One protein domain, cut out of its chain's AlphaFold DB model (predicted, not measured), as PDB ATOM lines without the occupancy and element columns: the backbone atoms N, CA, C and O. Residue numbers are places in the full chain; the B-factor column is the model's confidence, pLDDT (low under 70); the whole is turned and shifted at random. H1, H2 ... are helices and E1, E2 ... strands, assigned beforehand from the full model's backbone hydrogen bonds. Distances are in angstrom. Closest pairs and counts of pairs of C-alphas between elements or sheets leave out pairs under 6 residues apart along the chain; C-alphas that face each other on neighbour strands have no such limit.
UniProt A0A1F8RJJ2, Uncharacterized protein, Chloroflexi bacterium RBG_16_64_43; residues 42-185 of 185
ATOM      1  N   PHE A  42      80.114 134.003 148.618       63.62
ATOM      2  CA  PHE A  42      79.513 132.859 149.290       63.62
ATOM      3  C   PHE A  42      80.082 131.528 148.787       63.62
ATOM      4  O   PHE A  42      79.897 131.184 147.623       63.62
ATOM      5  N   VAL A  43      80.672 130.737 149.687       65.44
ATOM      6  CA  VAL A  43      81.029 129.322 149.460       65.44
ATOM      7  C   VAL A  43      79.866 128.563 148.804       65.44
ATOM      8  O   VAL A  43      80.058 127.842 147.831       65.44
ATOM      9  N   GLU A  44      78.633 128.807 149.258       66.50
ATOM     10  CA  GLU A  44      77.413 128.205 148.697       66.50
ATOM     11  C   GLU A  44      77.063 128.719 147.292       66.50
ATOM     12  O   GLU A  44      76.471 128.006 146.484       66.50
ATOM     13  N   GLN A  45      77.378 129.977 146.989       70.56
ATOM     14  CA  GLN A  45      77.134 130.558 145.673       70.56
ATOM     15  C   GLN A  45      78.174 130.057 144.674       70.56
ATOM     16  O   GLN A  45      77.783 129.601 143.606       70.56
ATOM     17  N   ALA A  46      79.451 130.024 145.061       69.62
ATOM     18  CA  ALA A  46      80.516 129.409 144.277       69.62
ATOM     19  C   ALA A  46      80.213 127.929 143.988       69.62
ATOM     20  O   ALA A  46      80.372 127.475 142.860       69.62
ATOM     21  N   TRP A  47      79.687 127.196 144.977       70.69
ATOM     22  CA  TRP A  47      79.244 125.812 144.800       70.69
ATOM     23  C   TRP A  47      78.090 125.687 143.793       70.69
ATOM     24  O   TRP A  47      78.158 124.884 142.863       70.69
ATOM     25  N   ARG A  48      77.040 126.513 143.927       71.56
ATOM     26  CA  ARG A  48      75.897 126.516 142.993       71.56
ATOM     27  C   ARG A  48      76.299 126.902 141.573       71.56
ATOM     28  O   ARG A  48      75.818 126.291 140.624       71.56
ATOM     29  N   GLU A  49      77.166 127.897 141.425       73.88
ATOM     30  CA  GLU A  49      77.672 128.344 140.127       73.88
ATOM     31  C   GLU A  49      78.550 127.272 139.473       73.88
ATOM     32  O   GLU A  49      78.372 126.994 138.289       73.88
ATOM     33  N   ALA A  50      79.417 126.604 140.240       70.06
ATOM     34  CA  ALA A  50      80.241 125.505 139.741       70.06
ATOM     35  C   ALA A  50      79.388 124.327 139.238       70.06
ATOM     36  O   ALA A  50      79.650 123.786 138.164       70.06
ATOM     37  N   ILE A  51      78.322 123.975 139.965       71.19
ATOM     38  CA  ILE A  51      77.361 122.953 139.529       71.19
ATOM     39  C   ILE A  51      76.640 123.401 138.251       71.19
ATOM     40  O   ILE A  51      76.595 122.648 137.280       71.19
ATOM     41  N   ALA A  52      76.117 124.630 138.215       71.00
ATOM     42  CA  ALA A  52      75.361 125.143 137.071       71.00
ATOM     43  C   ALA A  52      76.196 125.246 135.780       71.00
ATOM     44  O   ALA A  52      75.648 125.127 134.685       71.00
ATOM     45  N   GLN A  53      77.508 125.459 135.895       69.19
ATOM     46  CA  GLN A  53      78.424 125.578 134.756       69.19
ATOM     47  C   GLN A  53      79.002 124.234 134.283       69.19
ATOM     48  O   GLN A  53      79.635 124.176 133.227       69.19
ATOM     49  N   SER A  54      78.775 123.142 135.017       66.06
ATOM     50  CA  SER A  54      79.325 121.819 134.697       66.06
ATOM     51  C   SER A  54      78.560 121.113 133.565       66.06
ATOM     52  O   SER A  54      77.852 120.126 133.742       66.06
ATOM     53  N   ALA A  55      78.736 121.596 132.335       56.88
ATOM     54  CA  ALA A  55      78.112 121.023 131.137       56.88
ATOM     55  C   ALA A  55      78.568 119.579 130.801       56.88
ATOM     56  O   ALA A  55      78.008 118.955 129.903       56.88
ATOM     57  N   GLY A  56      79.576 119.044 131.501       61.16
ATOM     58  CA  GLY A  56      80.170 117.720 131.269       61.16
ATOM     59  C   GLY A  56      80.105 116.764 132.463       61.16
ATOM     60  O   GLY A  56      80.782 115.741 132.447       61.16
ATOM     61  N   GLY A  57      79.339 117.097 133.507       75.62
ATOM     62  CA  GLY A  57      79.174 116.248 134.688       75.62
ATOM     63  C   GLY A  57      80.366 116.224 135.643       75.62
ATOM     64  O   GLY A  57      80.243 115.612 136.691       75.62
ATOM     65  N   GLU A  58      81.482 116.889 135.341       80.94
ATOM     66  CA  GLU A  58      82.627 117.057 136.243       80.94
ATOM     67  C   GLU A  58      82.622 118.457 136.870       80.94
ATOM     68  O   GLU A  58      82.466 119.459 136.172       80.94
ATOM     69  N   VAL A  59      82.808 118.522 138.190       83.31
ATOM     70  CA  VAL A  59      82.860 119.768 138.961       83.31
ATOM     71  C   VAL A  59      84.148 119.789 139.768       83.31
ATOM     72  O   VAL A  59      84.462 118.835 140.486       83.31
ATOM     73  N   ILE A  60      84.873 120.900 139.681       85.19
ATOM     74  CA  ILE A  60      86.015 121.193 140.541       85.19
ATOM     75  C   ILE A  60      85.679 122.461 141.309       85.19
ATOM     76  O   ILE A  60      85.388 123.494 140.706       85.19
ATOM     77  N   VAL A  61      85.727 122.381 142.633       83.12
ATOM     78  CA  VAL A  61      85.527 123.531 143.510       83.12
ATOM     79  C   VAL A  61      86.769 123.729 144.353       83.12
ATOM     80  O   VAL A  61      87.273 122.786 144.959       83.12
ATOM     81  N   ILE A  62      87.267 124.959 144.377       87.50
ATOM     82  CA  ILE A  62      88.446 125.338 145.146       87.50
ATOM     83  C   ILE A  62      88.009 126.352 146.191       87.50
ATOM     84  O   ILE A  62      87.400 127.365 145.850       87.50
ATOM     85  N   PHE A  63      88.335 126.077 147.450       84.81
ATOM     86  CA  PHE A  63      88.115 126.993 148.555       84.81
ATOM     87  C   PHE A  63      89.436 127.404 149.176       84.81
ATOM     88  O   PHE A  63      90.305 126.568 149.431       84.81
ATOM     89  N   THR A  64      89.576 128.691 149.458       90.12
ATOM     90  CA  THR A  64      90.714 129.187 150.227       90.12
ATOM     91  C   THR A  64      90.463 129.037 151.723       90.12
ATOM     92  O   THR A  64      89.328 128.935 152.203       90.12
ATOM     93  N   GLN A  65      91.548 129.058 152.482       88.44
ATOM     94  CA  GLN A  65      91.527 129.091 153.934       88.44
ATOM     95  C   GLN A  65      90.657 130.235 154.483       88.44
ATOM     96  O   GLN A  65      89.932 130.049 155.462       88.44
ATOM     97  N   GLU A  66      90.713 131.412 153.858       86.56
ATOM     98  CA  GLU A  66      89.926 132.587 154.237       86.56
ATOM     99  C   GLU A  66      88.433 132.343 154.017       86.56
ATOM    100  O   GLU A  66      87.637 132.605 154.918       86.56
ATOM    101  N   GLN A  67      88.059 131.776 152.865       83.88
ATOM    102  CA  GLN A  67      86.667 131.454 152.542       83.88
ATOM    103  C   GLN A  67      86.078 130.440 153.529       83.88
ATOM    104  O   GLN A  67      84.961 130.631 154.012       83.88
ATOM    105  N   LEU A  68      86.834 129.393 153.885       84.00
ATOM    106  CA  LEU A  68      86.401 128.421 154.895       84.00
ATOM    107  C   LEU A  68      86.315 129.034 156.294       84.00
ATOM    108  O   LEU A  68      85.377 128.749 157.035       84.00
ATOM    109  N   THR A  69      87.289 129.870 156.660       87.31
ATOM    110  CA  THR A  69      87.302 130.563 157.953       87.31
ATOM    111  C   THR A  69      86.067 131.439 158.110       87.31
ATOM    112  O   THR A  69      85.399 131.384 159.142       87.31
ATOM    113  N   GLU A  70      85.738 132.220 157.086       85.06
ATOM    114  CA  GLU A  70      84.562 133.082 157.097       85.06
ATOM    115  C   GLU A  70      83.273 132.261 157.149       85.06
ATOM    116  O   GLU A  70      82.422 132.497 158.005       85.06
ATOM    117  N   PHE A  71      83.160 131.233 156.304       82.50
ATOM    118  CA  PHE A  71      82.004 130.340 156.291       82.50
ATOM    119  C   PHE A  71      81.735 129.718 157.671       82.50
ATOM    120  O   PHE A  71      80.603 129.755 158.161       82.50
ATOM    121  N   LEU A  72      82.772 129.207 158.342       81.50
ATOM    122  CA  LEU A  72      82.631 128.649 159.687       81.50
ATOM    123  C   LEU A  72      82.262 129.716 160.723       81.50
ATOM    124  O   LEU A  72      81.405 129.457 161.568       81.50
ATOM    125  N   ASN A  73      82.854 130.913 160.666       83.19
ATOM    126  CA  ASN A  73      82.507 131.997 161.589       83.19
ATOM    127  C   ASN A  73      81.053 132.455 161.423       83.19
ATOM    128  O   ASN A  73      80.361 132.640 162.428       83.19
ATOM    129  N   LEU A  74      80.561 132.579 160.187       82.81
ATOM    130  CA  LEU A  74      79.156 132.881 159.903       82.81
ATOM    131  C   LEU A  74      78.237 131.791 160.457       82.81
ATOM    132  O   LEU A  74      77.247 132.091 161.128       82.81
ATOM    133  N   ARG A  75      78.594 130.519 160.247       78.88
ATOM    134  CA  ARG A  75      77.806 129.377 160.720       78.88
ATOM    135  C   ARG A  75      77.758 129.270 162.241       78.88
ATOM    136  O   ARG A  75      76.731 128.934 162.818       78.88
ATOM    137  N   ILE A  76      78.865 129.556 162.907       79.50
ATOM    138  CA  ILE A  76      78.940 129.568 164.368       79.50
ATOM    139  C   ILE A  76      78.162 130.754 164.938       79.50
ATOM    140  O   ILE A  76      77.487 130.619 165.957       79.50
ATOM    141  N   SER A  77      78.220 131.905 164.266       79.50
ATOM    142  CA  SER A  77      77.487 133.108 164.667       79.50
ATOM    143  C   SER A  77      75.974 132.951 164.503       79.50
ATOM    144  O   SER A  77      75.221 133.538 165.277       79.50
ATOM    145  N   SER A  78      75.516 132.121 163.558       78.69
ATOM    146  CA  SER A  78      74.093 131.795 163.401       78.69
ATOM    147  C   SER A  78      73.558 130.820 164.456       78.69
ATOM    148  O   SER A  78      72.350 130.597 164.516       78.69
ATOM    149  N   GLN A  79      74.420 130.272 165.323       76.88
ATOM    150  CA  GLN A  79      74.053 129.382 166.424       76.88
ATOM    151  C   GLN A  79      74.163 130.115 167.775       76.88
ATOM    152  O   GLN A  79      75.251 130.191 168.351       76.88
ATOM    153  N   PRO A  80      73.048 130.603 168.356       73.31
ATOM    154  CA  PRO A  80      73.079 131.421 169.575       73.31
ATOM    155  C   PRO A  80      73.645 130.688 170.797       73.31
ATOM    156  O   PRO A  80      74.153 131.314 171.720       73.31
ATOM    157  N   GLN A  81      73.548 129.356 170.805       78.19
ATOM    158  CA  GLN A  81      74.025 128.484 171.883       78.19
ATOM    159  C   GLN A  81      75.492 128.056 171.698       78.19
ATOM    160  O   GLN A  81      76.033 127.336 172.538       78.19
ATOM    161  N   SER A  82      76.143 128.448 170.595       76.88
ATOM    162  CA  SER A  82      77.518 128.035 170.329       76.88
ATOM    163  C   SER A  82      78.491 128.729 171.278       76.88
ATOM    164  O   SER A  82      78.576 129.960 171.329       76.88
ATOM    165  N   ARG A  83      79.254 127.901 171.997       82.50
ATOM    166  CA  ARG A  83      80.367 128.317 172.860       82.50
ATOM    167  C   ARG A  83      81.661 128.554 172.090       82.50
ATOM    168  O   ARG A  83      82.605 129.076 172.662       82.50
ATOM    169  N   LEU A  84      81.725 128.165 170.822       84.50
ATOM    170  CA  LEU A  84      82.887 128.397 169.972       84.50
ATOM    171  C   LEU A  84      82.796 129.800 169.357       84.50
ATOM    172  O   LEU A  84      81.722 130.209 168.921       84.50
ATOM    173  N   LYS A  85      83.908 130.533 169.330       84.88
ATOM    174  CA  LYS A  85      84.059 131.890 168.787       84.88
ATOM    175  C   LYS A  85      85.403 132.024 168.075       84.88
ATOM    176  O   LYS A  85      86.302 131.212 168.284       84.88
ATOM    177  N   SER A  86      85.540 133.062 167.250       84.94
ATOM    178  CA  SER A  86      86.809 133.462 166.621       84.94
ATOM    179  C   SER A  86      87.546 132.303 165.947       84.94
ATOM    180  O   SER A  86      88.715 132.041 166.234       84.94
ATOM    181  N   VAL A  87      86.843 131.583 165.072       87.31
ATOM    182  CA  VAL A  87      87.418 130.429 164.388       87.31
ATOM    183  C   VAL A  87      88.415 130.877 163.331       87.31
ATOM    184  O   VAL A  87      88.229 131.896 162.665       87.31
ATOM    185  N   ARG A  88      89.480 130.097 163.173       89.94
ATOM    186  CA  ARG A  88      90.461 130.226 162.103       89.94
ATOM    187  C   ARG A  88      90.777 128.849 161.547       89.94
ATOM    188  O   ARG A  88      91.234 127.979 162.282       89.94
ATOM    189  N   VAL A  89      90.562 128.672 160.254       89.75
ATOM    190  CA  VAL A  89      90.991 127.475 159.529       89.75
ATOM    191  C   VAL A  89      92.412 127.700 159.040       89.75
ATOM    192  O   VAL A  89      92.758 128.817 158.669       89.75
ATOM    193  N   ILE A  90      93.222 126.647 159.046       91.12
ATOM    194  CA  ILE A  90      94.537 126.568 158.427       91.12
ATOM    195  C   ILE A  90      94.561 125.329 157.530       91.12
ATOM    196  O   ILE A  90      94.214 124.237 157.981       91.12
ATOM    197  N   LEU A  91      94.938 125.504 156.265       91.19
ATOM    198  CA  LEU A  91      95.003 124.424 155.276       91.19
ATOM    199  C   LEU A  91      96.463 124.140 154.926       91.19
ATOM    200  O   LEU A  91      97.090 124.927 154.212       91.19
ATOM    201  N   ASP A  92      96.997 123.026 155.420       89.38
ATOM    202  CA  ASP A  92      98.406 122.676 155.232       89.38
ATOM    203  C   ASP A  92      98.626 121.164 155.122       89.38
ATOM    204  O   ASP A  92      98.008 120.388 155.843       89.38
ATOM    205  N   GLN A  93      99.521 120.754 154.218       86.38
ATOM    206  CA  GLN A  93     100.006 119.373 154.058       86.38
ATOM    207  C   GLN A  93      98.929 118.275 154.214       86.38
ATOM    208  O   GLN A  93      99.064 117.386 155.050       86.38
ATOM    209  N   ALA A  94      97.860 118.312 153.409       90.12
ATOM    210  CA  ALA A  94      96.745 117.351 153.471       90.12
ATOM    211  C   ALA A  94      95.887 117.394 154.759       90.12
ATOM    212  O   ALA A  94      95.008 116.552 154.939       90.12
ATOM    213  N   THR A  95      96.096 118.377 155.633       91.31
ATOM    214  CA  THR A  95      95.355 118.548 156.887       91.31
ATOM    215  C   THR A  95      94.610 119.878 156.935       91.31
ATOM    216  O   THR A  95      95.002 120.883 156.336       91.31
ATOM    217  N   ILE A  96      93.511 119.875 157.678       91.44
ATOM    218  CA  ILE A  96      92.669 121.031 157.948       91.44
ATOM    219  C   ILE A  96      92.735 121.267 159.455       91.44
ATOM    220  O   ILE A  96      92.139 120.531 160.237       91.44
ATOM    221  N   SER A  97      93.476 122.286 159.873       92.31
ATOM    222  CA  SER A  97      93.591 122.669 161.278       92.31
ATOM    223  C   SER A  97      92.609 123.790 161.593       92.31
ATOM    224  O   SER A  97      92.677 124.869 161.016       92.31
ATOM    225  N   VAL A  98      91.687 123.555 162.515       90.56
ATOM    226  CA  VAL A  98      90.669 124.512 162.941       90.56
ATOM    227  C   VAL A  98      90.995 124.972 164.353       90.56
ATOM    228  O   VAL A  98      90.909 124.202 165.307       90.56
ATOM    229  N   TYR A  99      91.355 126.242 164.481       91.38
ATOM    230  CA  TYR A  99      91.543 126.919 165.755       91.38
ATOM    231  C   TYR A  99      90.276 127.678 166.129       91.38
ATOM    232  O   TYR A  99      89.587 128.201 165.254       91.38
ATOM    233  N   GLY A 100      89.986 127.802 167.416       89.81
ATOM    234  CA  GLY A 100      88.906 128.660 167.892       89.81
ATOM    235  C   GLY A 100      88.977 128.913 169.388       89.81
ATOM    236  O   GLY A 100      89.731 128.263 170.104       89.81
ATOM    237  N   MET A 101      88.185 129.865 169.863       87.38
ATOM    238  CA  MET A 101      88.051 130.187 171.279       87.38
ATOM    239  C   MET A 101      86.762 129.569 171.815       87.38
ATOM    240  O   MET A 101      85.683 129.836 171.297       87.38
ATOM    241  N   LEU A 102      86.859 128.740 172.845       87.38
ATOM    242  CA  LEU A 102      85.707 128.260 173.596       87.38
ATOM    243  C   LEU A 102      85.444 129.207 174.760       87.38
ATOM    244  O   LEU A 102      86.332 129.435 175.576       87.38
ATOM    245  N   GLU A 103      84.223 129.715 174.855       85.25
ATOM    246  CA  GLU A 103      83.759 130.605 175.916       85.25
ATOM    247  C   GLU A 103      82.613 129.938 176.685       85.25
ATOM    248  O   GLU A 103      81.600 129.521 176.116       85.25
ATOM    249  N   ALA A 104      82.777 129.798 178.000       81.19
ATOM    250  CA  ALA A 104      81.799 129.190 178.891       81.19
ATOM    251  C   ALA A 104      81.707 129.990 180.194       81.19
ATOM    252  O   ALA A 104      82.578 129.874 181.050       81.19
ATOM    253  N   ALA A 105      80.620 130.754 180.360       81.38
ATOM    254  CA  ALA A 105      80.428 131.658 181.497       81.38
ATOM    255  C   ALA A 105      81.657 132.569 181.691       81.38
ATOM    256  O   ALA A 105      81.959 133.362 180.804       81.38
ATOM    257  N   ASP A 106      82.391 132.402 182.791       82.75
ATOM    258  CA  ASP A 106      83.580 133.191 183.120       82.75
ATOM    259  C   ASP A 106      84.895 132.502 182.709       82.75
ATOM    260  O   ASP A 106      85.966 132.876 183.179       82.75
ATOM    261  N   LEU A 107      84.848 131.468 181.865       84.12
ATOM    262  CA  LEU A 107      86.023 130.734 181.391       84.12
ATOM    263  C   LEU A 107      86.181 130.872 179.879       84.12
ATOM    264  O   LEU A 107      85.213 130.732 179.128       84.12
ATOM    265  N   SER A 108      87.421 131.057 179.429       87.88
ATOM    266  CA  SER A 108      87.781 130.950 178.016       87.88
ATOM    267  C   SER A 108      88.984 130.031 177.813       87.88
ATOM    268  O   SER A 108      89.897 129.977 178.636       87.88
ATOM    269  N   ALA A 109      88.987 129.268 176.724       89.50
ATOM    270  CA  ALA A 109      90.079 128.364 176.381       89.50
ATOM    271  C   ALA A 109      90.250 128.288 174.866       89.50
ATOM    272  O   ALA A 109      89.266 128.210 174.134       89.50
ATOM    273  N   SER A 110      91.493 128.257 174.392       90.75
ATOM    274  CA  SER A 110      91.743 128.013 172.972       90.75
ATOM    275  C   SER A 110      91.547 126.535 172.648       90.75
ATOM    276  O   SER A 110      91.904 125.668 173.444       90.75
ATOM    277  N   ALA A 111      91.003 126.240 171.479       88.75
ATOM    278  CA  ALA A 111      90.811 124.898 170.969       88.75
ATOM    279  C   ALA A 111      91.489 124.738 169.606       88.75
ATOM    280  O   ALA A 111      91.515 125.669 168.802       88.75
ATOM    281  N   LEU A 112      92.010 123.541 169.357       90.75
ATOM    282  CA  LEU A 112      92.540 123.101 168.071       90.75
ATOM    283  C   LEU A 112      91.911 121.760 167.720       90.75
ATOM    284  O   LEU A 112      91.948 120.832 168.526       90.75
ATOM    285  N   VAL A 113      91.396 121.658 166.504       88.81
ATOM    286  CA  VAL A 113      91.006 120.399 165.874       88.81
ATOM    287  C   VAL A 113      91.822 120.230 164.603       88.81
ATOM    288  O   VAL A 113      91.807 121.116 163.758       88.81
ATOM    289  N   VAL A 114      92.522 119.114 164.448       91.44
ATOM    290  CA  VAL A 114      93.202 118.755 163.199       91.44
ATOM    291  C   VAL A 114      92.381 117.672 162.521       91.44
ATOM    292  O   VAL A 114      92.076 116.652 163.138       91.44
ATOM    293  N   LEU A 115      91.996 117.924 161.275       89.50
ATOM    294  CA  LEU A 115      91.138 117.064 160.474       89.50
ATOM    295  C   LEU A 115      91.878 116.595 159.221       89.50
ATOM    296  O   LEU A 115      92.571 117.387 158.577       89.50
ATOM    297  N   ARG A 116      91.658 115.344 158.820       90.62
ATOM    298  CA  ARG A 116      92.071 114.810 157.519       90.62
ATOM    299  C   ARG A 116      90.850 114.523 156.641       90.62
ATOM    300  O   ARG A 116      89.962 113.783 157.068       90.62
ATOM    301  N   PRO A 117      90.770 115.096 155.428       87.88
ATOM    302  CA  PRO A 117      89.729 114.741 154.479       87.88
ATOM    303  C   PRO A 117      89.999 113.365 153.871       87.88
ATOM    304  O   PRO A 117      91.097 113.076 153.401       87.88
ATOM    305  N   LEU A 118      88.966 112.530 153.853       86.25
ATOM    306  CA  LEU A 118      88.973 111.184 153.292       86.25
ATOM    307  C   LEU A 118      87.781 111.008 152.353       86.25
ATOM    308  O   LEU A 118      86.732 111.630 152.521       86.25
ATOM    309  N   ILE A 119      87.930 110.117 151.379       86.62
ATOM    310  CA  ILE A 119      86.835 109.706 150.501       86.62
ATOM    311  C   ILE A 119      86.355 108.345 150.988       86.62
ATOM    312  O   ILE A 119      87.122 107.387 151.032       86.62
ATOM    313  N   SER A 120      85.090 108.282 151.393       82.25
ATOM    314  CA  SER A 120      84.450 107.031 151.811       82.25
ATOM    315  C   SER A 120      84.127 106.128 150.618       82.25
ATOM    316  O   SER A 120      84.023 106.598 149.484       82.25
ATOM    317  N   ASP A 121      83.832 104.855 150.890       78.56
ATOM    318  CA  ASP A 121      83.392 103.869 149.887       78.56
ATOM    319  C   ASP A 121      82.143 104.312 149.098       78.56
ATOM    320  O   ASP A 121      81.893 103.851 147.985       78.56
ATOM    321  N   ALA A 122      81.358 105.243 149.650       78.75
ATOM    322  CA  ALA A 122      80.189 105.835 149.006       78.75
ATOM    323  C   ALA A 122      80.517 107.046 148.103       78.75
ATOM    324  O   ALA A 122      79.595 107.759 147.700       78.75
ATOM    325  N   ALA A 123      81.798 107.312 147.819       81.81
ATOM    326  CA  ALA A 123      82.282 108.497 147.102       81.81
ATOM    327  C   ALA A 123      81.840 109.823 147.755       81.81
ATOM    328  O   ALA A 123      81.495 110.796 147.081       81.81
ATOM    329  N   ARG A 124      81.817 109.853 149.095       79.38
ATOM    330  CA  ARG A 124      81.489 111.045 149.893       79.38
ATOM    331  C   ARG A 124      82.701 111.523 150.673       79.38
ATOM    332  O   ARG A 124      83.402 110.700 151.269       79.38
ATOM    333  N   LEU A 125      82.879 112.843 150.726       79.88
ATOM    334  CA  LEU A 125      83.856 113.491 151.596       79.88
ATOM    335  C   LEU A 125      83.505 113.223 153.064       79.88
ATOM    336  O   LEU A 125      82.403 113.523 153.517       79.88
ATOM    337  N   THR A 126      84.460 112.654 153.786       80.56
ATOM    338  CA  THR A 126      84.423 112.396 155.227       80.56
ATOM    339  C   THR A 126      85.616 113.098 155.873       80.56
ATOM    340  O   THR A 126      86.627 113.326 155.214       80.56
ATOM    341  N   LEU A 127      85.504 113.467 157.146       82.56
ATOM    342  CA  LEU A 127      86.584 114.098 157.900       82.56
ATOM    343  C   LEU A 127      86.955 113.195 159.075       82.56
ATOM    344  O   LEU A 127      86.090 112.838 159.872       82.56
ATOM    345  N   GLU A 128      88.226 112.828 159.176       84.56
ATOM    346  CA  GLU A 128      88.781 112.116 160.327       84.56
ATOM    347  C   GLU A 128      89.440 113.120 161.276       84.56
ATOM    348  O   GLU A 128      90.170 114.002 160.826       84.56
ATOM    349  N   ILE A 129      89.173 113.015 162.582       86.19
ATOM    350  CA  ILE A 129      89.865 113.825 163.592       86.19
ATOM    351  C   ILE A 129      91.198 113.166 163.940       86.19
ATOM    352  O   ILE A 129      91.220 112.087 164.526       86.19
ATOM    353  N   ASP A 130      92.292 113.876 163.684       86.88
ATOM    354  CA  ASP A 130      93.636 113.473 164.105       86.88
ATOM    355  C   ASP A 130      93.952 113.924 165.517       86.88
ATOM    356  O   ASP A 130      94.576 113.218 166.306       86.88
ATOM    357  N   THR A 131      93.610 115.173 165.816       86.81
ATOM    358  CA  THR A 131      93.995 115.824 167.062       86.81
ATOM    359  C   THR A 131      92.902 116.775 167.501       86.81
ATOM    360  O   THR A 131      92.264 117.442 166.693       86.81
ATOM    361  N   LEU A 132      92.700 116.834 168.809       87.88
ATOM    362  CA  LEU A 132      91.732 117.672 169.482       87.88
ATOM    363  C   LEU A 132      92.356 118.117 170.799       87.88
ATOM    364  O   LEU A 132      92.604 117.312 171.702       87.88
ATOM    365  N   GLN A 133      92.605 119.411 170.899       88.44
ATOM    366  CA  GLN A 133      93.177 120.038 172.075       88.44
ATOM    367  C   GLN A 133      92.256 121.162 172.529       88.44
ATOM    368  O   GLN A 133      91.786 121.945 171.709       88.44
ATOM    369  N   VAL A 134      91.995 121.235 173.833       87.00
ATOM    370  CA  VAL A 134      91.162 122.269 174.448       87.00
ATOM    371  C   VAL A 134      91.871 122.790 175.687       87.00
ATOM    372  O   VAL A 134      92.088 122.073 176.665       87.00
ATOM    373  N   GLY A 135      92.251 124.060 175.646       87.56
ATOM    374  CA  GLY A 135      93.126 124.654 176.638       87.56
ATOM    375  C   GLY A 135      94.457 123.895 176.722       87.56
ATOM    376  O   GLY A 135      94.996 123.468 175.697       87.56
ATOM    377  N   PRO A 136      95.005 123.691 177.930       82.81
ATOM    378  CA  PRO A 136      96.230 122.920 178.118       82.81
ATOM    379  C   PRO A 136      96.001 121.405 177.997       82.81
ATOM    380  O   PRO A 136      96.962 120.639 178.043       82.81
ATOM    381  N   LEU A 137      94.749 120.953 177.862       84.00
ATOM    382  CA  LEU A 137      94.393 119.541 177.878       84.00
ATOM    383  C   LEU A 137      94.285 118.994 176.452       84.00
ATOM    384  O   LEU A 137      93.558 119.522 175.610       84.00
ATOM    385  N   GLN A 138      94.984 117.892 176.197       79.56
ATOM    386  CA  GLN A 138      94.722 117.048 175.035       79.56
ATOM    387  C   GLN A 138      93.642 116.041 175.415       79.56
ATOM    388  O   GLN A 138      93.744 115.373 176.446       79.56
ATOM    389  N   LEU A 139      92.584 115.964 174.610       80.81
ATOM    390  CA  LEU A 139      91.488 115.047 174.888       80.81
ATOM    391  C   LEU A 139      91.868 113.621 174.453       80.81
ATOM    392  O   LEU A 139      92.501 113.448 173.414       80.81
ATOM    393  N   PRO A 140      91.501 112.586 175.226       74.25
ATOM    394  CA  PRO A 140      91.753 111.204 174.838       74.25
ATOM    395  C   PRO A 140      90.893 110.811 173.627       74.25
ATOM    396  O   PRO A 140      89.783 111.318 173.446       74.25
ATOM    397  N   ALA A 141      91.363 109.834 172.845       70.12
ATOM    398  CA  ALA A 141      90.714 109.366 171.611       70.12
ATOM    399  C   ALA A 141      89.221 109.007 171.767       70.12
ATOM    400  O   ALA A 141      88.424 109.191 170.850       70.12
ATOM    401  N   GLN A 142      88.816 108.550 172.953       66.62
ATOM    402  CA  GLN A 142      87.428 108.192 173.262       66.62
ATOM    403  C   GLN A 142      86.484 109.407 173.290       66.62
ATOM    404  O   GLN A 142      85.308 109.281 172.970       66.62
ATOM    405  N   SER A 143      86.982 110.592 173.654       65.88
ATOM    406  CA  SER A 143      86.211 111.843 173.597       65.88
ATOM    407  C   SER A 143      86.221 112.450 172.191       65.88
ATOM    408  O   SER A 143      85.269 113.124 171.801       65.88
ATOM    409  N   MET A 144      87.281 112.182 171.422       64.12
ATOM    410  CA  MET A 144      87.408 112.615 170.030       64.12
ATOM    411  C   MET A 144      86.387 111.932 169.122       64.12
ATOM    412  O   MET A 144      85.826 112.598 168.263       64.12
ATOM    413  N   SER A 145      86.092 110.643 169.323       60.03
ATOM    414  CA  SER A 145      85.148 109.902 168.472       60.03
ATOM    415  C   SER A 145      83.717 110.443 168.559       60.03
ATOM    416  O   SER A 145      83.087 110.671 167.527       60.03
ATOM    417  N   ALA A 146      83.226 110.736 169.767       62.22
ATOM    418  CA  ALA A 146      81.902 111.324 169.968       62.22
ATOM    419  C   ALA A 146      81.794 112.730 169.350       62.22
ATOM    420  O   ALA A 146      80.787 113.064 168.726       62.22
ATOM    421  N   LEU A 147      82.851 113.544 169.473       63.12
ATOM    422  CA  LEU A 147      82.893 114.866 168.848       63.12
ATOM    423  C   LEU A 147      83.004 114.771 167.321       63.12
ATOM    424  O   LEU A 147      82.329 115.516 166.619       63.12
ATOM    425  N   SER A 148      83.810 113.839 166.807       59.09
ATOM    426  CA  SER A 148      83.947 113.557 165.375       59.09
ATOM    427  C   SER A 148      82.619 113.173 164.762       59.09
ATOM    428  O   SER A 148      82.287 113.659 163.685       59.09
ATOM    429  N   GLN A 149      81.849 112.332 165.446       63.50
ATOM    430  CA  GLN A 149      80.540 111.908 164.980       63.50
ATOM    431  C   GLN A 149      79.563 113.089 164.939       63.50
ATOM    432  O   GLN A 149      78.951 113.326 163.902       63.50
ATOM    433  N   ALA A 150      79.512 113.905 165.995       63.12
ATOM    434  CA  ALA A 150      78.674 115.104 166.027       63.12
ATOM    435  C   ALA A 150      79.074 116.143 164.956       63.12
ATOM    436  O   ALA A 150      78.215 116.707 164.280       63.12
ATOM    437  N   LEU A 151      80.375 116.387 164.759       62.84
ATOM    438  CA  LEU A 151      80.874 117.289 163.714       62.84
ATOM    439  C   LEU A 151      80.598 116.739 162.316       62.84
ATOM    440  O   LEU A 151      80.188 117.490 161.433       62.84
ATOM    441  N   SER A 152      80.778 115.431 162.125       61.34
ATOM    442  CA  SER A 152      80.451 114.758 160.872       61.34
ATOM    443  C   SER A 152      78.968 114.884 160.569       61.34
ATOM    444  O   SER A 152      78.637 115.222 159.445       61.34
ATOM    445  N   GLU A 153      78.072 114.698 161.537       65.06
ATOM    446  CA  GLU A 153      76.624 114.867 161.354       65.06
ATOM    447  C   GLU A 153      76.248 116.300 160.962       65.06
ATOM    448  O   GLU A 153      75.451 116.497 160.049       65.06
ATOM    449  N   VAL A 154      76.857 117.311 161.591       60.56
ATOM    450  CA  VAL A 154      76.600 118.723 161.260       60.56
ATOM    451  C   VAL A 154      77.122 119.079 159.867       60.56
ATOM    452  O   VAL A 154      76.430 119.753 159.105       60.56
ATOM    453  N   LEU A 155      78.326 118.622 159.516       59.12
ATOM    454  CA  LEU A 155      78.944 118.927 158.226       59.12
ATOM    455  C   LEU A 155      78.307 118.118 157.094       59.12
ATOM    456  O   LEU A 155      77.962 118.680 156.061       59.12
ATOM    457  N   THR A 156      78.083 116.818 157.284       59.31
ATOM    458  CA  THR A 156      77.427 115.972 156.278       59.31
ATOM    459  C   THR A 156      75.937 116.240 156.175       59.31
ATOM    460  O   THR A 156      75.430 116.182 155.068       59.31
ATOM    461  N   GLY A 157      75.222 116.581 157.249       58.12
ATOM    462  CA  GLY A 157      73.783 116.857 157.182       58.12
ATOM    463  C   GLY A 157      73.445 117.997 156.218       58.12
ATOM    464  O   GLY A 157      72.502 117.894 155.435       58.12
ATOM    465  N   GLU A 158      74.264 119.049 156.207       53.06
ATOM    466  CA  GLU A 158      74.043 120.202 155.333       53.06
ATOM    467  C   GLU A 158      74.791 120.108 154.005       53.06
ATOM    468  O   GLU A 158      74.193 120.379 152.961       53.06
ATOM    469  N   VAL A 159      76.039 119.628 153.991       51.81
ATOM    470  CA  VAL A 159      76.760 119.405 152.728       51.81
ATOM    471  C   VAL A 159      76.085 118.306 151.900       51.81
ATOM    472  O   VAL A 159      76.002 118.448 150.686       51.81
ATOM    473  N   ALA A 160      75.506 117.259 152.507       51.41
ATOM    474  CA  ALA A 160      74.764 116.231 151.767       51.41
ATOM    475  C   ALA A 160      73.498 116.781 151.100       51.41
ATOM    476  O   ALA A 160      73.130 116.298 150.032       51.41
ATOM    477  N   SER A 161      72.853 117.799 151.685       51.97
ATOM    478  CA  SER A 161      71.701 118.463 151.057       51.97
ATOM    479  C   SER A 161      72.102 119.250 149.801       51.97
ATOM    480  O   SER A 161      71.366 119.250 148.815       51.97
ATOM    481  N   LEU A 162      73.310 119.828 149.798       51.50
ATOM    482  CA  LEU A 162      73.907 120.551 148.667       51.50
ATOM    483  C   LEU A 162      74.614 119.628 147.655       51.50
ATOM    484  O   LEU A 162      74.965 120.071 146.562       51.50
ATOM    485  N   ALA A 163      74.839 118.363 148.020       52.00
ATOM    486  CA  ALA A 163      75.611 117.375 147.267       52.00
ATOM    487  C   ALA A 163      74.769 116.174 146.795       52.00
ATOM    488  O   ALA A 163      75.324 115.125 146.462       52.00
ATOM    489  N   THR A 164      73.435 116.283 146.756       61.19
ATOM    490  CA  THR A 164      72.612 115.241 146.122       61.19
ATOM    491  C   THR A 164      73.035 115.092 144.655       61.19
ATOM    492  O   THR A 164      73.032 116.055 143.897       61.19
ATOM    493  N   GLY A 165      73.500 113.894 144.282       67.00
ATOM    494  CA  GLY A 165      74.070 113.619 142.957       67.00
ATOM    495  C   GLY A 165      75.573 113.894 142.818       67.00
ATOM    496  O   GLY A 165      76.164 113.448 141.847       67.00
ATOM    497  N   PHE A 166      76.247 114.539 143.775       76.94
ATOM    498  CA  PHE A 166      77.685 114.819 143.676       76.94
ATOM    499  C   PHE A 166      78.537 113.697 144.287       76.94
ATOM    500  O   PHE A 166      78.435 113.393 145.477       76.94
ATOM    501  N   GLN A 167      79.398 113.083 143.475       84.00
ATOM    502  CA  GLN A 167      80.356 112.062 143.894       84.00
ATOM    503  C   GLN A 167      81.766 112.625 143.912       84.00
ATOM    504  O   GLN A 167      82.317 112.965 142.867       84.00
ATOM    505  N   VAL A 168      82.354 112.683 145.100       86.25
ATOM    506  CA  VAL A 168      83.720 113.157 145.308       86.25
ATOM    507  C   VAL A 168      84.689 112.096 144.799       86.25
ATOM    508  O   VAL A 168      84.647 110.948 145.237       86.25
ATOM    509  N   GLN A 169      85.555 112.486 143.869       88.31
ATOM    510  CA  GLN A 169      86.601 111.629 143.309       88.31
ATOM    511  C   GLN A 169      87.962 111.924 143.922       88.31
ATOM    512  O   GLN A 169      88.768 111.015 144.098       88.31
ATOM    513  N   GLU A 170      88.220 113.189 144.241       90.38
ATOM    514  CA  GLU A 170      89.519 113.626 144.724       90.38
ATOM    515  C   GLU A 170      89.364 114.847 145.631       90.38
ATOM    516  O   GLU A 170      88.554 115.741 145.369       90.38
ATOM    517  N   VAL A 171      90.150 114.877 146.708       90.00
ATOM    518  CA  VAL A 171      90.275 116.031 147.597       90.00
ATOM    519  C   VAL A 171      91.748 116.294 147.844       90.00
ATOM    520  O   VAL A 171      92.477 115.406 148.280       90.00
ATOM    521  N   LEU A 172      92.176 117.522 147.574       92.56
ATOM    522  CA  LEU A 172      93.551 117.969 147.752       92.56
ATOM    523  C   LEU A 172      93.563 119.160 148.701       92.56
ATOM    524  O   LEU A 172      92.818 120.113 148.496       92.56
ATOM    525  N   VAL A 173      94.419 119.121 149.720       91.69
ATOM    526  CA  VAL A 173      94.641 120.252 150.630       91.69
ATOM    527  C   VAL A 173      96.108 120.637 150.573       91.69
ATOM    528  O   VAL A 173      96.978 119.867 150.984       91.69
ATOM    529  N   ALA A 174      96.387 121.822 150.041       89.94
ATOM    530  CA  ALA A 174      97.740 122.334 149.890       89.94
ATOM    531  C   ALA A 174      97.731 123.861 149.758       89.94
ATOM    532  O   ALA A 174      96.791 124.440 149.221       89.94
ATOM    533  N   GLN A 175      98.815 124.506 150.197       87.50
ATOM    534  CA  GLN A 175      99.081 125.928 149.936       87.50
ATOM    535  C   GLN A 175      97.944 126.873 150.383       87.50
ATOM    536  O   GLN A 175      97.632 127.841 149.693       87.50
ATOM    537  N   GLY A 176      97.300 126.600 151.523       88.31
ATOM    538  CA  GLY A 176      96.196 127.437 152.003       88.31
ATOM    539  C   GLY A 176      94.883 127.251 151.230       88.31
ATOM    540  O   GLY A 176      93.981 128.078 151.360       88.31
ATOM    541  N   GLN A 177      94.758 126.196 150.420       90.12
ATOM    542  CA  GLN A 177      93.570 125.902 149.620       90.12
ATOM    543  C   GLN A 177      93.150 124.437 149.758       90.12
ATOM    544  O   GLN A 177      93.969 123.550 150.009       90.12
ATOM    545  N   ILE A 178      91.854 124.190 149.576       89.62
ATOM    546  CA  ILE A 178      91.275 122.863 149.392       89.62
ATOM    547  C   ILE A 178      90.619 122.809 148.017       89.62
ATOM    548  O   ILE A 178      89.799 123.658 147.681       89.62
ATOM    549  N   ALA A 179      90.979 121.809 147.222       90.12
ATOM    550  CA  ALA A 179      90.336 121.505 145.956       90.12
ATOM    551  C   ALA A 179      89.525 120.219 146.112       90.12
ATOM    552  O   ALA A 179      90.047 119.198 146.555       90.12
ATOM    553  N   ILE A 180      88.249 120.279 145.751       88.56
ATOM    554  CA  ILE A 180      87.323 119.151 145.757       88.56
ATOM    555  C   ILE A 180      86.905 118.916 144.314       88.56
ATOM    556  O   ILE A 180      86.293 119.781 143.686       88.56
ATOM    557  N   ARG A 181      87.229 117.738 143.797       89.19
ATOM    558  CA  ARG A 181      86.863 117.301 142.454       89.19
ATOM    559  C   ARG A 181      85.867 116.161 142.546       89.19
ATOM    560  O   ARG A 181      86.036 115.224 143.330       89.19
ATOM    561  N   GLY A 182      84.834 116.224 141.722       88.12
ATOM    562  CA  GLY A 182      83.817 115.189 141.677       88.12
ATOM    563  C   GLY A 182      82.967 115.242 140.424       88.12
ATOM    564  O   GLY A 182      83.214 116.037 139.520       88.12
ATOM    565  N   VAL A 183      81.959 114.377 140.382       85.75
ATOM    566  CA  VAL A 183      81.011 114.292 139.270       85.75
ATOM    567  C   VAL A 183      79.566 114.358 139.737       85.75
ATOM    568  O   VAL A 183      79.229 113.798 140.775       85.75
ATOM    569  N   LEU A 184      78.717 115.028 138.963       79.31
ATOM    570  CA  LEU A 184      77.268 115.059 139.142       79.31
ATOM    571  C   LEU A 184      76.626 113.849 138.450       79.31
ATOM    572  O   LEU A 184      76.928 113.551 137.294       79.31
ATOM    573  N   ARG A 185      75.744 113.162 139.172       69.19
ATOM    574  CA  ARG A 185      74.914 112.040 138.732       69.19
ATOM    575  C   ARG A 185      73.438 112.368 138.852       69.19
ATOM    576  O   ARG A 185      73.066 113.016 139.856       69.19
TER     577      ARG A 185
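This is residues 42 to 185 of the 185 residues of an uncharacterized protein of Chloroflexi bacterium RBG_16_64_43 (UniProt A0A1F8RJJ2). A long, twisted wall of four strands, E2 to E5, has helices H2 and H3 packed on one face; near one end of this wall a smaller sheet, E1, E7 and E6, is partly face to face with it, its strands crossed, and H1 covers E1. The printed part has 144 residues with three named helices and seven named strands, in the order H1 E1 H2 E2 E3 E4 E5 H3 E6 E7. The sheets, E2 - E3 - E4 - E5 and E1 - E7 - E6, are both antiparallel, and the class is mixed, helices and strands. The whole is compact, with a radius of gyration of the C-alphas of 15.8 A, yet elongated, spanning 53 by 28 by 28 A.

E2 (residues 84 to 92), E3 (95 to 104), E4 (107 to 119) and E5 (125 to 134) form a meander, each strand the antiparallel neighbour of the one before; N 98 and O 113, 2.7 A apart, are within hydrogen-bond range between E3 and E4. H2 (65 to 77) and H3 (141 to 162) are on the same face of this sheet, making two layers. H2 lies over E2 at a height over the sheet of 7.4 A, with the C-alphas of Thr 69 and Val 89 closest, 5.1 A. H3 runs slantwise, at 41 degrees to E5 on the local plane; the closest C-alphas are those of Ile 129 and Ser 148, 6.2 A. The sheet of E1 (58 to 64), E7 (177 to 184) and E6 (166 to 174) makes a sandwich, two sheets face to face, with the first, their strands at 56 degrees. In it N 61 and O 180 of E1 and E7 are 2.9 A apart. H1 (43 to 53) runs along E1 at a height over the sheet of 8.3 A, and only just touches H2, with 3 pairs of C-alphas within 8 A, closest Val 43 and Gln 67, 6.8 A. Every O i to N i+4 pair is within range in H1 and H2, and 15 of 18 in H3.

E4 is 37.4 A long, from C-alpha 107 at (86.023, 130.734, 181.391) to C-alpha 119 at (86.835, 109.706, 150.501). H3 measures 30.6 A, with a kink of 25 degrees near residue 155, E3 27.9 A and E5 25.5 A. H1 begins with C-alpha 43 at (81.029, 129.322, 149.460).

The C-alphas farthest apart, those of Gly 56 and Asp 106, are 54.2 A apart. The printed part has no cut and no long link. Its mean pLDDT is 79.1; residues 142 to 165 are among those under 70.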